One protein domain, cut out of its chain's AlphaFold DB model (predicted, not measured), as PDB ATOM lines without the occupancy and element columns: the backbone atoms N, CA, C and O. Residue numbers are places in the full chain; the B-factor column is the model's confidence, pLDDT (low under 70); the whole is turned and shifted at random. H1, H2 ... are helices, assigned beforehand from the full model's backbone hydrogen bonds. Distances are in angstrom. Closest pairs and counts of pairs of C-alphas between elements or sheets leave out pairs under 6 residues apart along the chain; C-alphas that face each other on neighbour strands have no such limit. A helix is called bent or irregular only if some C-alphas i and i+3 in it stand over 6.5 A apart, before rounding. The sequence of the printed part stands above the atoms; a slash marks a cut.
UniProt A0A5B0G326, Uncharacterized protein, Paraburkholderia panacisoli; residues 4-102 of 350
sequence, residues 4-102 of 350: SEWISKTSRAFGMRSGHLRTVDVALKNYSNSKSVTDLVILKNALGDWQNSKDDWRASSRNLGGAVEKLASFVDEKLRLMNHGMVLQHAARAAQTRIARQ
ATOM      1  N   SER A   4     169.964 154.626 199.065       92.19
ATOM      2  CA  SER A   4     169.892 153.454 198.179       92.19
ATOM      3  C   SER A   4     169.860 153.847 196.699       92.19
ATOM      4  O   SER A   4     170.605 153.303 195.882       92.19
ATOM      5  N   GLU A   5     169.049 154.850 196.363       92.31
ATOM      6  CA  GLU A   5     168.954 155.414 195.019       92.31
ATOM      7  C   GLU A   5     170.304 155.998 194.569       92.31
ATOM      8  O   GLU A   5     170.778 155.688 193.474       92.31
ATOM      9  N   TRP A   6     170.960 156.777 195.432       94.06
ATOM     10  CA  TRP A   6     172.282 157.349 195.168       94.06
ATOM     11  C   TRP A   6     173.336 156.279 194.868       94.06
ATOM     12  O   TRP A   6     174.058 156.373 193.872       94.06
ATOM     13  N   ILE A   7     173.413 155.235 195.698       93.88
ATOM     14  CA  ILE A   7     174.371 154.145 195.502       93.88
ATOM     15  C   ILE A   7     174.095 153.420 194.187       93.88
ATOM     16  O   ILE A   7     175.038 153.184 193.431       93.88
ATOM     17  N   SER A   8     172.831 153.129 193.871       91.50
ATOM     18  CA  SER A   8     172.477 152.442 192.623       91.50
ATOM     19  C   SER A   8     172.894 153.234 191.378       91.50
ATOM     20  O   SER A   8     173.478 152.670 190.457       91.50
ATOM     21  N   LYS A   9     172.681 154.557 191.375       90.44
ATOM     22  CA  LYS A   9     172.928 155.418 190.207       90.44
ATOM     23  C   LYS A   9     174.383 155.828 190.040       90.44
ATOM     24  O   LYS A   9     174.811 156.152 188.937       90.44
ATOM     25  N   THR A  10     175.147 155.826 191.128       91.81
ATOM     26  CA  THR A  10     176.561 156.217 191.101       91.81
ATOM     27  C   THR A  10     177.512 155.032 191.120       91.81
ATOM     28  O   THR A  10     178.724 155.233 191.072       91.81
ATOM     29  N   SER A  11     177.019 153.794 191.181       88.06
ATOM     30  CA  SER A  11     177.845 152.589 191.067       88.06
ATOM     31  C   SER A  11     178.229 152.306 189.609       88.06
ATOM     32  O   SER A  11     177.505 152.641 188.681       88.06
ATOM     33  N   ARG A  12     179.416 151.726 189.401       80.31
ATOM     34  CA  ARG A  12     179.900 151.268 188.086       80.31
ATOM     35  C   ARG A  12     179.909 149.744 188.100       80.31
ATOM     36  O   ARG A  12     180.211 149.180 189.147       80.31
ATOM     37  N   ALA A  13     179.667 149.114 186.948       71.44
ATOM     38  CA  ALA A  13     179.785 147.661 186.801       71.44
ATOM     39  C   ALA A  13     181.195 147.158 187.172       71.44
ATOM     40  O   ALA A  13     181.325 146.141 187.840       71.44
ATOM     41  N   PHE A  14     182.239 147.927 186.831       59.75
ATOM     42  CA  PHE A  14     183.626 147.635 187.199       59.75
ATOM     43  C   PHE A  14     184.348 148.938 187.579       59.75
ATOM     44  O   PHE A  14     184.584 149.805 186.737       59.75
ATOM     45  N   GLY A  15     184.646 149.126 188.869       69.75
ATOM     46  CA  GLY A  15     185.480 150.240 189.338       69.75
ATOM     47  C   GLY A  15     185.214 150.685 190.777       69.75
ATOM     48  O   GLY A  15     184.097 151.089 191.122       69.75
ATOM     49  N   MET A  16     186.279 150.700 191.586       83.69
ATOM     50  CA  MET A  16     186.262 151.172 192.974       83.69
ATOM     51  C   MET A  16     185.758 152.622 193.092       83.69
ATOM     52  O   MET A  16     185.945 153.455 192.197       83.69
ATOM     53  N   ARG A  17     185.089 152.935 194.208       90.88
ATOM     54  CA  ARG A  17     184.655 154.303 194.537       90.88
ATOM     55  C   ARG A  17     185.858 155.103 195.047       90.88
ATOM     56  O   ARG A  17     186.624 154.615 195.880       90.88
ATOM     57  N   SER A  18     186.028 156.330 194.556       91.62
ATOM     58  CA  SER A  18     187.098 157.217 195.032       91.62
ATOM     59  C   SER A  18     186.904 157.572 196.510       91.62
ATOM     60  O   SER A  18     185.799 157.444 197.038       91.62
ATOM     61  N   GLY A  19     187.969 158.028 197.180       92.25
ATOM     62  CA  GLY A  19     187.895 158.506 198.569       92.25
ATOM     63  C   GLY A  19     186.824 159.586 198.747       92.25
ATOM     64  O   GLY A  19     185.893 159.389 199.516       92.25
ATOM     65  N   HIS A  20     186.866 160.640 197.924       93.19
ATOM     66  CA  HIS A  20     185.860 161.711 197.931       93.19
ATOM     67  C   HIS A  20     184.424 161.198 197.739       93.19
ATOM     68  O   HIS A  20     183.509 161.646 198.420       93.19
ATOM     69  N   LEU A  21     184.209 160.216 196.852       93.81
ATOM     70  CA  LEU A  21     182.867 159.680 196.619       93.81
ATOM     71  C   LEU A  21     182.371 158.853 197.817       93.81
ATOM     72  O   LEU A  21     181.190 158.909 198.145       93.81
ATOM     73  N   ARG A  22     183.271 158.138 198.506       95.56
ATOM     74  CA  ARG A  22     182.954 157.457 199.774       95.56
ATOM     75  C   ARG A  22     182.579 158.452 200.874       95.56
ATOM     76  O   ARG A  22     181.671 158.165 201.646       95.56
ATOM     77  N   THR A  23     183.209 159.626 200.920       95.38
ATOM     78  CA  THR A  23     182.827 160.697 201.855       95.38
ATOM     79  C   THR A  23     181.392 161.170 201.605       95.38
ATOM     80  O   THR A  23     180.619 161.282 202.555       95.38
ATOM     81  N   VAL A  24     180.999 161.353 200.336       97.06
ATOM     82  CA  VAL A  24     179.604 161.674 199.971       97.06
ATOM     83  C   VAL A  24     178.647 160.569 200.422       97.06
ATOM     84  O   VAL A  24     177.583 160.865 200.961       97.06
ATOM     85  N   ASP A  25     179.026 159.297 200.262       97.19
ATOM     86  CA  ASP A  25     178.197 158.164 200.688       97.19
ATOM     87  C   ASP A  25     177.934 158.183 202.198       97.19
ATOM     88  O   ASP A  25     176.792 158.028 202.630       97.19
ATOM     89  N   VAL A  26     178.987 158.374 202.997       96.44
ATOM     90  CA  VAL A  26     178.887 158.425 204.462       96.44
ATOM     91  C   VAL A  26     178.035 159.614 204.893       96.44
ATOM     92  O   VAL A  26     177.099 159.437 205.672       96.44
ATOM     93  N   ALA A  27     178.291 160.801 204.342       96.44
ATOM     94  CA  ALA A  27     177.532 162.000 204.674       96.44
ATOM     95  C   ALA A  27     176.045 161.859 204.304       96.44
ATOM     96  O   ALA A  27     175.168 162.189 205.102       96.44
ATOM     97  N   LEU A  28     175.738 161.290 203.131       97.69
ATOM     98  CA  LEU A  28     174.356 161.070 202.704       97.69
ATOM     99  C   LEU A  28     173.653 160.026 203.572       97.69
ATOM    100  O   LEU A  28     172.464 160.175 203.863       97.69
ATOM    101  N   LYS A  29     174.361 158.976 203.994       97.19
ATOM    102  CA  LYS A  29     173.825 157.969 204.915       97.19
ATOM    103  C   LYS A  29     173.519 158.582 206.283       97.19
ATOM    104  O   LYS A  29     172.420 158.380 206.792       97.19
ATOM    105  N   ASN A  30     174.437 159.378 206.830       95.12
ATOM    106  CA  ASN A  30     174.248 160.064 208.109       95.12
ATOM    107  C   ASN A  30     173.055 161.017 208.049       95.12
ATOM    108  O   ASN A  30     172.126 160.876 208.841       95.12
ATOM    109  N   TYR A  31     173.001 161.882 207.032       96.19
ATOM    110  CA  TYR A  31     171.849 162.754 206.815       96.19
ATOM    111  C   TYR A  31     170.553 161.961 206.596       96.19
ATOM    112  O   TYR A  31     169.482 162.367 207.042       96.19
ATOM    113  N   SER A  32     170.612 160.806 205.925       95.06
ATOM    114  CA  SER A  32     169.431 159.961 205.729       95.06
ATOM    115  C   SER A  32     168.847 159.445 207.042       95.06
ATOM    116  O   SER A  32     167.628 159.296 207.106       95.06
ATOM    117  N   ASN A  33     169.688 159.236 208.056       93.00
ATOM    118  CA  ASN A  33     169.288 158.770 209.379       93.00
ATOM    119  C   ASN A  33     168.854 159.920 210.295       93.00
ATOM    120  O   ASN A  33     167.807 159.832 210.923       93.00
ATOM    121  N   SER A  34     169.644 160.993 210.373       94.25
ATOM    122  CA  SER A  34     169.426 162.074 211.343       94.25
ATOM    123  C   SER A  34     168.483 163.167 210.848       94.25
ATOM    124  O   SER A  34     167.806 163.805 211.647       94.25
ATOM    125  N   LYS A  35     168.476 163.428 209.534       93.94
ATOM    126  CA  LYS A  35     167.835 164.594 208.900       93.94
ATOM    127  C   LYS A  35     168.271 165.947 209.486       93.94
ATOM    128  O   LYS A  35     167.570 166.938 209.285       93.94
ATOM    129  N   SER A  36     169.417 166.008 210.168       89.31
ATOM    130  CA  SER A  36     169.892 167.224 210.837       89.31
ATOM    131  C   SER A  36     170.450 168.257 209.844       89.31
ATOM    132  O   SER A  36     170.939 167.903 208.766       89.31
ATOM    133  N   VAL A  37     170.408 169.545 210.214       87.62
ATOM    134  CA  VAL A  37     171.029 170.631 209.427       87.62
ATOM    135  C   VAL A  37     172.542 170.430 209.339       87.62
ATOM    136  O   VAL A  37     173.123 170.585 208.268       87.62
ATOM    137  N   THR A  38     173.178 170.024 210.439       87.25
ATOM    138  CA  THR A  38     174.620 169.759 210.500       87.25
ATOM    139  C   THR A  38     175.034 168.687 209.495       87.25
ATOM    140  O   THR A  38     175.942 168.911 208.697       87.25
ATOM    141  N   ASP A  39     174.328 167.554 209.459       93.12
ATOM    142  CA  ASP A  39     174.628 166.479 208.509       93.12
ATOM    143  C   ASP A  39     174.334 166.884 207.061       93.12
ATOM    144  O   ASP A  39     175.015 166.430 206.142       93.12
ATOM    145  N   LEU A  40     173.361 167.776 206.838       94.19
ATOM    146  CA  LEU A  40     173.081 168.331 205.514       94.19
ATOM    147  C   LEU A  40     174.203 169.256 205.021       94.19
ATOM    148  O   LEU A  40     174.546 169.222 203.839       94.19
ATOM    149  N   VAL A  41     174.806 170.051 205.911       90.06
ATOM    150  CA  VAL A  41     175.984 170.880 205.601       90.06
ATOM    151  C   VAL A  41     177.204 170.004 205.328       90.06
ATOM    152  O   VAL A  41     177.905 170.227 204.343       90.06
ATOM    153  N   ILE A  42     177.426 168.962 206.136       91.12
ATOM    154  CA  ILE A  42     178.501 167.985 205.902       91.12
ATOM    155  C   ILE A  42     178.319 167.313 204.535       91.12
ATOM    156  O   ILE A  42     179.277 167.193 203.773       91.12
ATOM    157  N   LEU A  43     177.085 166.933 204.185       97.38
ATOM    158  CA  LEU A  43     176.752 166.388 202.871       97.38
ATOM    159  C   LEU A  43     177.022 167.390 201.742       97.38
ATOM    160  O   LEU A  43     177.598 166.999 200.726       97.38
ATOM    161  N   LYS A  44     176.656 168.667 201.909       96.69
ATOM    162  CA  LYS A  44     176.949 169.718 200.923       96.69
ATOM    163  C   LYS A  44     178.447 169.852 200.671       96.69
ATOM    164  O   LYS A  44     178.864 169.860 199.516       96.69
ATOM    165  N   ASN A  45     179.236 169.919 201.739       92.19
ATOM    166  CA  ASN A  45     180.683 170.084 201.644       92.19
ATOM    167  C   ASN A  45     181.326 168.865 200.979       92.19
ATOM    168  O   ASN A  45     182.040 169.019 199.995       92.19
ATOM    169  N   ALA A  46     180.973 167.651 201.418       96.19
ATOM    170  CA  ALA A  46     181.474 166.420 200.811       96.19
ATOM    171  C   ALA A  46     181.141 166.327 199.309       96.19
ATOM    172  O   ALA A  46     181.962 165.868 198.512       96.19
ATOM    173  N   LEU A  47     179.935 166.755 198.914       97.25
ATOM    174  CA  LEU A  47     179.517 166.789 197.513       97.25
ATOM    175  C   LEU A  47     180.312 167.825 196.710       97.25
ATOM    176  O   LEU A  47     180.763 167.508 195.609       97.25
ATOM    177  N   GLY A  48     180.516 169.019 197.270       94.50
ATOM    178  CA  GLY A  48     181.330 170.075 196.671       94.50
ATOM    179  C   GLY A  48     182.784 169.646 196.476       94.50
ATOM    180  O   GLY A  48     183.317 169.778 195.379       94.50
ATOM    181  N   ASP A  49     183.395 169.027 197.487       93.06
ATOM    182  CA  ASP A  49     184.761 168.494 197.406       93.06
ATOM    183  C   ASP A  49     184.886 167.447 196.295       93.06
ATOM    184  O   ASP A  49     185.841 167.445 195.515       93.06
ATOM    185  N   TRP A  50     183.888 166.565 196.167       96.12
ATOM    186  CA  TRP A  50     183.867 165.598 195.076       96.12
ATOM    187  C   TRP A  50     183.746 166.273 193.704       96.12
ATOM    188  O   TRP A  50     184.487 165.892 192.795       96.12
ATOM    189  N   GLN A  51     182.852 167.256 193.551       96.06
ATOM    190  CA  GLN A  51     182.675 168.009 192.303       96.06
ATOM    191  C   GLN A  51     183.957 168.747 191.907       96.06
ATOM    192  O   GLN A  51     184.353 168.681 190.748       96.06
ATOM    193  N   ASN A  52     184.639 169.359 192.877       94.75
ATOM    194  CA  ASN A  52     185.905 170.067 192.682       94.75
ATOM    195  C   ASN A  52     187.074 169.122 192.364       94.75
ATOM    196  O   ASN A  52     188.033 169.520 191.713       94.75
ATOM    197  N   SER A  53     187.000 167.848 192.770       94.44
ATOM    198  CA  SER A  53     188.013 166.828 192.448       94.44
ATOM    199  C   SER A  53     187.960 166.306 190.997       94.44
ATOM    200  O   SER A  53     188.579 165.279 190.672       94.44
ATOM    201  N   LYS A  54     187.146 166.927 190.134       92.44
ATOM    202  CA  LYS A  54     186.930 166.544 188.735       92.44
ATOM    203  C   LYS A  54     187.013 167.775 187.842       92.44
ATOM    204  O   LYS A  54     186.358 168.767 188.131       92.44
ATOM    205  N   ASP A  55     187.712 167.645 186.719       91.31
ATOM    206  CA  ASP A  55     187.802 168.711 185.713       91.31
ATOM    207  C   ASP A  55     186.424 169.031 185.115       91.31
ATOM    208  O   ASP A  55     186.026 170.188 185.025       91.31
ATOM    209  N   ASP A  56     185.654 167.988 184.785       93.94
ATOM    210  CA  ASP A  56     184.236 168.093 184.443       93.94
ATOM    211  C   ASP A  56     183.435 166.989 185.145       93.94
ATOM    212  O   ASP A  56     183.275 165.858 184.669       93.94
ATOM    213  N   TRP A  57     182.917 167.309 186.332       93.81
ATOM    214  CA  TRP A  57     182.084 166.375 187.080       93.81
ATOM    215  C   TRP A  57     180.746 166.079 186.388       93.81
ATOM    216  O   TRP A  57     180.157 165.034 186.675       93.81
ATOM    217  N   ARG A  58     180.257 166.944 185.485       94.62
ATOM    218  CA  ARG A  58     178.979 166.729 184.787       94.62
ATOM    219  C   ARG A  58     179.107 165.637 183.735       94.62
ATOM    220  O   ARG A  58     178.210 164.800 183.648       94.62
ATOM    221  N   ALA A  59     180.236 165.602 183.025       93.25
ATOM    222  CA  ALA A  59     180.597 164.526 182.100       93.25
ATOM    223  C   ALA A  59     181.056 163.237 182.809       93.25
ATOM    224  O   ALA A  59     181.229 162.190 182.180       93.25
ATOM    225  N   SER A  60     181.252 163.272 184.132       91.56
ATOM    226  CA  SER A  60     181.623 162.090 184.905       91.56
ATOM    227  C   SER A  60     180.590 160.986 184.735       91.56
ATOM    228  O   SER A  60     179.398 161.179 184.967       91.56
ATOM    229  N   SER A  61     181.054 159.761 184.491       90.12
ATOM    230  CA  SER A  61     180.158 158.600 184.448       90.12
ATOM    231  C   SER A  61     179.429 158.342 185.784       90.12
ATOM    232  O   SER A  61     178.566 157.473 185.850       90.12
ATOM    233  N   ARG A  62     179.836 159.005 186.878       89.12
ATOM    234  CA  ARG A  62     179.146 158.945 188.178       89.12
ATOM    235  C   ARG A  62     177.927 159.876 188.222       89.12
ATOM    236  O   ARG A  62     177.098 159.713 189.105       89.12
ATOM    237  N   ASN A  63     177.785 160.792 187.265       92.06
ATOM    238  CA  ASN A  63     176.599 161.622 187.059       92.06
ATOM    239  C   ASN A  63     175.605 160.986 186.062       92.06
ATOM    240  O   ASN A  63     174.835 161.682 185.402       92.06
ATOM    241  N   LEU A  64     175.601 159.654 185.938       83.56
ATOM    242  CA  LEU A  64     174.677 158.950 185.051       83.56
ATOM    243  C   LEU A  64     173.221 159.274 185.428       83.56
ATOM    244  O   LEU A  64     172.828 159.187 186.594       83.56
ATOM    245  N   GLY A  65     172.421 159.691 184.443       86.44
ATOM    246  CA  GLY A  65     171.031 160.105 184.667       86.44
ATOM    247  C   GLY A  65     170.874 161.339 185.570       86.44
ATOM    248  O   GLY A  65     169.820 161.498 186.204       86.44
ATOM    249  N   GLY A  66     171.919 162.171 185.671       93.62
ATOM    250  CA  GLY A  66     171.943 163.396 186.471       93.62
ATOM    251  C   GLY A  66     171.972 163.140 187.978       93.62
ATOM    252  O   GLY A  66     171.409 163.917 188.741       93.62
ATOM    253  N   ALA A  67     172.526 162.012 188.434       93.31
ATOM    254  CA  ALA A  67     172.476 161.627 189.847       93.31
ATOM    255  C   ALA A  67     173.165 162.636 190.783       93.31
ATOM    256  O   ALA A  67     172.638 162.939 191.852       93.31
ATOM    257  N   VAL A  68     174.316 163.179 190.378       95.00
ATOM    258  CA  VAL A  68     175.050 164.182 191.164       95.00
ATOM    259  C   VAL A  68     174.284 165.496 191.169       95.00
ATOM    260  O   VAL A  68     174.106 166.099 192.222       95.00
ATOM    261  N   GLU A  69     173.775 165.903 190.010       94.75
ATOM    262  CA  GLU A  69     172.977 167.120 189.869       94.75
ATOM    263  C   GLU A  69     171.711 167.072 190.732       94.75
ATOM    264  O   GLU A  69     171.458 167.978 191.520       94.75
ATOM    265  N   LYS A  70     170.978 165.956 190.693       95.94
ATOM    266  CA  LYS A  70     169.795 165.734 191.535       95.94
ATOM    267  C   LYS A  70     170.123 165.761 193.026       95.94
ATOM    268  O   LYS A  70     169.304 166.239 193.811       95.94
ATOM    269  N   LEU A  71     171.283 165.238 193.436       96.50
ATOM    270  CA  LEU A  71     171.710 165.315 194.833       96.50
ATOM    271  C   LEU A  71     172.057 166.757 195.228       96.50
ATOM    272  O   LEU A  71     171.630 167.194 196.292       96.50
ATOM    273  N   ALA A  72     172.756 167.502 194.371       96.12
ATOM    274  CA  ALA A  72     173.087 168.906 194.611       96.12
ATOM    275  C   ALA A  72     171.822 169.765 194.750       96.12
ATOM    276  O   ALA A  72     171.647 170.434 195.767       96.12
ATOM    277  N   SER A  73     170.882 169.651 193.803       95.00
ATOM    278  CA  SER A  73     169.597 170.359 193.867       95.00
ATOM    279  C   SER A  73     168.810 170.005 195.127       95.00
ATOM    280  O   SER A  73     168.256 170.887 195.775       95.00
ATOM    281  N   PHE A  74     168.800 168.726 195.515       95.69
ATOM    282  CA  PHE A  74     168.157 168.286 196.750       95.69
ATOM    283  C   PHE A  74     168.780 168.933 197.996       95.69
ATOM    284  O   PHE A  74     168.051 169.373 198.885       95.69
ATOM    285  N   VAL A  75     170.112 168.985 198.075       95.19
ATOM    286  CA  VAL A  75     170.829 169.586 199.208       95.19
ATOM    287  C   VAL A  75     170.548 171.085 199.295       95.19
ATOM    288  O   VAL A  75     170.204 171.576 200.371       95.19
ATOM    289  N   ASP A  76     170.619 171.802 198.173       92.62
ATOM    290  CA  ASP A  76     170.360 173.243 198.134       92.62
ATOM    291  C   ASP A  76     168.899 173.579 198.458       92.62
ATOM    292  O   ASP A  76     168.632 174.488 199.249       92.62
ATOM    293  N   GLU A  77     167.940 172.817 197.926       91.69
ATOM    294  CA  GLU A  77     166.522 172.992 198.243       91.69
ATOM    295  C   GLU A  77     166.252 172.760 199.734       91.69
ATOM    296  O   GLU A  77     165.560 173.558 200.374       91.69
ATOM    297  N   LYS A  78     166.822 171.700 200.318       91.69
ATOM    298  CA  LYS A  78     166.640 171.397 201.740       91.69
ATOM    299  C   LYS A  78     167.266 172.453 202.642       91.69
ATOM    300  O   LYS A  78     166.608 172.867 203.594       91.69
ATOM    301  N   LEU A  79     168.462 172.943 202.320       88.56
ATOM    302  CA  LEU A  79     169.079 174.046 203.059       88.56
ATOM    303  C   LEU A  79     168.250 175.326 202.947       88.56
ATOM    304  O   LEU A  79     168.038 176.004 203.949       88.56
ATOM    305  N   ARG A  80     167.708 175.634 201.761       86.88
ATOM    306  CA  ARG A  80     166.819 176.788 201.568       86.88
ATOM    307  C   ARG A  80     165.565 176.682 202.434       86.88
ATOM    308  O   ARG A  80     165.211 177.653 203.095       86.88
ATOM    309  N   LEU A  81     164.907 175.521 202.448       82.62
ATOM    310  CA  LEU A  81     163.701 175.287 203.248       82.62
ATOM    311  C   LEU A  81     163.986 175.359 204.755       82.62
ATOM    312  O   LEU A  81     163.221 175.983 205.485       82.62
ATOM    313  N   MET A  82     165.098 174.778 205.211       80.38
ATOM    314  CA  MET A  82     165.507 174.822 206.619       80.38
ATOM    315  C   MET A  82     165.869 176.247 207.061       80.38
ATOM    316  O   MET A  82     165.419 176.690 208.115       80.38
ATOM    317  N   ASN A  83     166.570 177.012 206.218       74.56
ATOM    318  CA  ASN A  83     166.865 178.422 206.480       74.56
ATOM    319  C   ASN A  83     165.590 179.282 206.501       74.56
ATOM    320  O   ASN A  83     165.467 180.170 207.339       74.56
ATOM    321  N   HIS A  84     164.615 179.014 205.627       67.62
ATOM    322  CA  HIS A  84     163.339 179.737 205.625       67.62
ATOM    323  C   HIS A  84     162.489 179.417 206.866       67.62
ATOM    324  O   HIS A  84     161.888 180.317 207.448       67.62
ATOM    325  N   GLY A  85     162.494 178.158 207.317       61.88
ATOM    326  CA  GLY A  85     161.877 177.748 208.582       61.88
ATOM    327  C   GLY A  85     162.504 178.451 209.788       61.88
ATOM    328  O   GLY A  85     161.780 178.989 210.622       61.88
ATOM    329  N   MET A  86     163.836 178.550 209.827       58.41
ATOM    330  CA  MET A  86     164.554 179.327 210.840       58.41
ATOM    331  C   MET A  86     164.180 180.814 210.811       58.41
ATOM    332  O   MET A  86     163.924 181.398 211.859       58.41
ATOM    333  N   VAL A  87     164.110 181.439 209.632       54.97
ATOM    334  CA  VAL A  87     163.744 182.862 209.502       54.97
ATOM    335  C   VAL A  87     162.307 183.116 209.963       54.97
ATOM    336  O   VAL A  87     162.062 184.087 210.677       54.97
ATOM    337  N   LEU A  88     161.362 182.233 209.631       51.03
ATOM    338  CA  LEU A  88     159.977 182.331 210.102       51.03
ATOM    339  C   LEU A  88     159.860 182.093 211.611       51.03
ATOM    340  O   LEU A  88     159.115 182.808 212.277       51.03
ATOM    341  N   GLN A  89     160.638 181.168 212.178       53.28
ATOM    342  CA  GLN A  89     160.745 181.002 213.630       53.28
ATOM    343  C   GLN A  89     161.357 182.238 214.299       53.28
ATOM    344  O   GLN A  89     160.861 182.672 215.334       53.28
ATOM    345  N   HIS A  90     162.378 182.860 213.706       48.50
ATOM    346  CA  HIS A  90     162.949 184.116 214.196       48.50
ATOM    347  C   HIS A  90     161.954 185.282 214.117       48.50
ATOM    348  O   HIS A  90     161.872 186.066 215.059       48.50
ATOM    349  N   ALA A  91     161.164 185.381 213.046       46.34
ATOM    350  CA  ALA A  91     160.130 186.406 212.896       46.34
ATOM    351  C   ALA A  91     158.955 186.192 213.868       46.34
ATOM    352  O   ALA A  91     158.491 187.146 214.491       46.34
ATOM    353  N   ALA A  92     158.521 184.944 214.065       49.53
ATOM    354  CA  ALA A  92     157.510 184.582 215.055       49.53
ATOM    355  C   ALA A  92     158.004 184.834 216.490       49.53
ATOM    356  O   ALA A  92     157.263 185.384 217.304       49.53
ATOM    357  N   ARG A  93     159.279 184.537 216.778       49.97
ATOM    358  CA  ARG A  93     159.941 184.880 218.046       49.97
ATOM    359  C   ARG A  93     160.015 186.389 218.245       49.97
ATOM    360  O   ARG A  93     159.622 186.862 219.300       49.97
ATOM    361  N   ALA A  94     160.410 187.160 217.233       50.25
ATOM    362  CA  ALA A  94     160.430 188.621 217.305       50.25
ATOM    363  C   ALA A  94     159.027 189.214 217.538       50.25
ATOM    364  O   ALA A  94     158.879 190.170 218.300       50.25
ATOM    365  N   ALA A  95     157.984 188.623 216.944       48.34
ATOM    366  CA  ALA A  95     156.593 188.999 217.191       48.34
ATOM    367  C   ALA A  95     156.131 188.634 218.617       48.34
ATOM    368  O   ALA A  95     155.491 189.452 219.273       48.34
ATOM    369  N   GLN A  96     156.523 187.472 219.148       50.47
ATOM    370  CA  GLN A  96     156.259 187.080 220.540       50.47
ATOM    371  C   GLN A  96     157.029 187.947 221.550       50.47
ATOM    372  O   GLN A  96     156.453 188.374 222.547       50.47
ATOM    373  N   THR A  97     158.285 188.315 221.270       46.03
ATOM    374  CA  THR A  97     159.055 189.290 222.067       46.03
ATOM    375  C   THR A  97     158.399 190.673 222.046       46.03
ATOM    376  O   THR A  97     158.465 191.411 223.025       46.03
ATOM    377  N   ARG A  98     157.722 191.032 220.947       44.62
ATOM    378  CA  ARG A  98     156.972 192.288 220.824       44.62
ATOM    379  C   ARG A  98     155.655 192.271 221.608       44.62
ATOM    380  O   ARG A  98     155.252 193.321 222.091       44.62
ATOM    381  N   ILE A  99     155.036 191.105 221.790       45.28
ATOM    382  CA  ILE A  99     153.845 190.919 222.639       45.28
ATOM    383  C   ILE A  99     154.234 190.849 224.131       45.28
ATOM    384  O   ILE A  99     153.541 191.418 224.967       45.28
ATOM    385  N   ALA A 100     155.394 190.274 224.470       47.22
ATOM    386  CA  ALA A 100     155.967 190.301 225.826       47.22
ATOM    387  C   ALA A 100     156.541 191.677 226.241       47.22
ATOM    388  O   ALA A 100     156.864 191.889 227.406       47.22
ATOM    389  N   ARG A 101     156.640 192.628 225.301       44.06
ATOM    390  CA  ARG A 101     156.884 194.061 225.549       44.06
ATOM    391  C   ARG A 101     155.608 194.821 225.946       44.06
ATOM    392  O   ARG A 101     155.546 196.037 225.774       44.06
ATOM    393  N   GLN A 102     154.602 194.134 226.484       46.12
ATOM    394  CA  GLN A 102     153.641 194.778 227.375       46.12
ATOM    395  C   GLN A 102     154.441 195.461 228.493       46.12
ATOM    396  O   GLN A 102     155.225 194.804 229.171       46.12
TER     397      GLN A 102
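This is residues 4 to 102 of the 350 residues of an uncharacterized protein of Paraburkholderia panacisoli (UniProt A0A5B0G326). One long helix, H4, sticks out with residues 84 to 99 as a free arm from a small body, where the helical hairpin of H2 and H3 packs on it through H3 and short H1 packs near its start. The arm makes the length: the C-alphas span 69 by 25 by 20 A. The printed part has 99 residues with four named helices, H1 to H4 in chain order, and no named strand; its class is all helix. The whole is loose, with a radius of gyration of the C-alphas of 17.9 A.

Begin at H1, residues 4 to 10, which is close to but not clearly touching H2, residues 19 to 34; the closest C-alphas, of Ile 7 and Asp 25, are 7.6 A apart. H2 touches H3, residues 37 to 52, in a hairpin at a shallow tilt of 19 degrees, opposite ways; look at the closest C-alphas, Ala 27 and Leu 43, 4.8 A apart. H3 in turn forms a hairpin with H4, residues 61 to 99, touching its residues 72 to 82 alone at a shallow tilt of 34.6 degrees, only just short of steep; the closest C-alphas, of Lys 44 and Val 75, are 6.4 A apart. H4 touches H1 with residues 61 to 71 alone, and the closest C-alphas, of Thr 10 and Arg 62, are 4.8 A apart. H1 and H3 are apart, as are H2 and H4. Every O i to N i+4 pair is within hydrogen-bond range in H1, H2 and H3, and 30 of 35 are in H4.

Find C-alpha 4 at (169.892, 153.454, 198.179), where H1 begins. H2 and H3 measure 22.7 A and 22.4 A. H4 runs 56.5 A to C-alpha 99 at (153.845, 190.919, 222.639); it is irregular, with C-alphas 62 and 65 8.9 A apart, and has a kink of 57 degrees near residue 68.

The C-alphas farthest apart, of Phe 14 and Gln 102, are 68.8 A apart. The printed part has no cut and no long link. Residues 14 to 15 and 84 to 102 have pLDDT under 70.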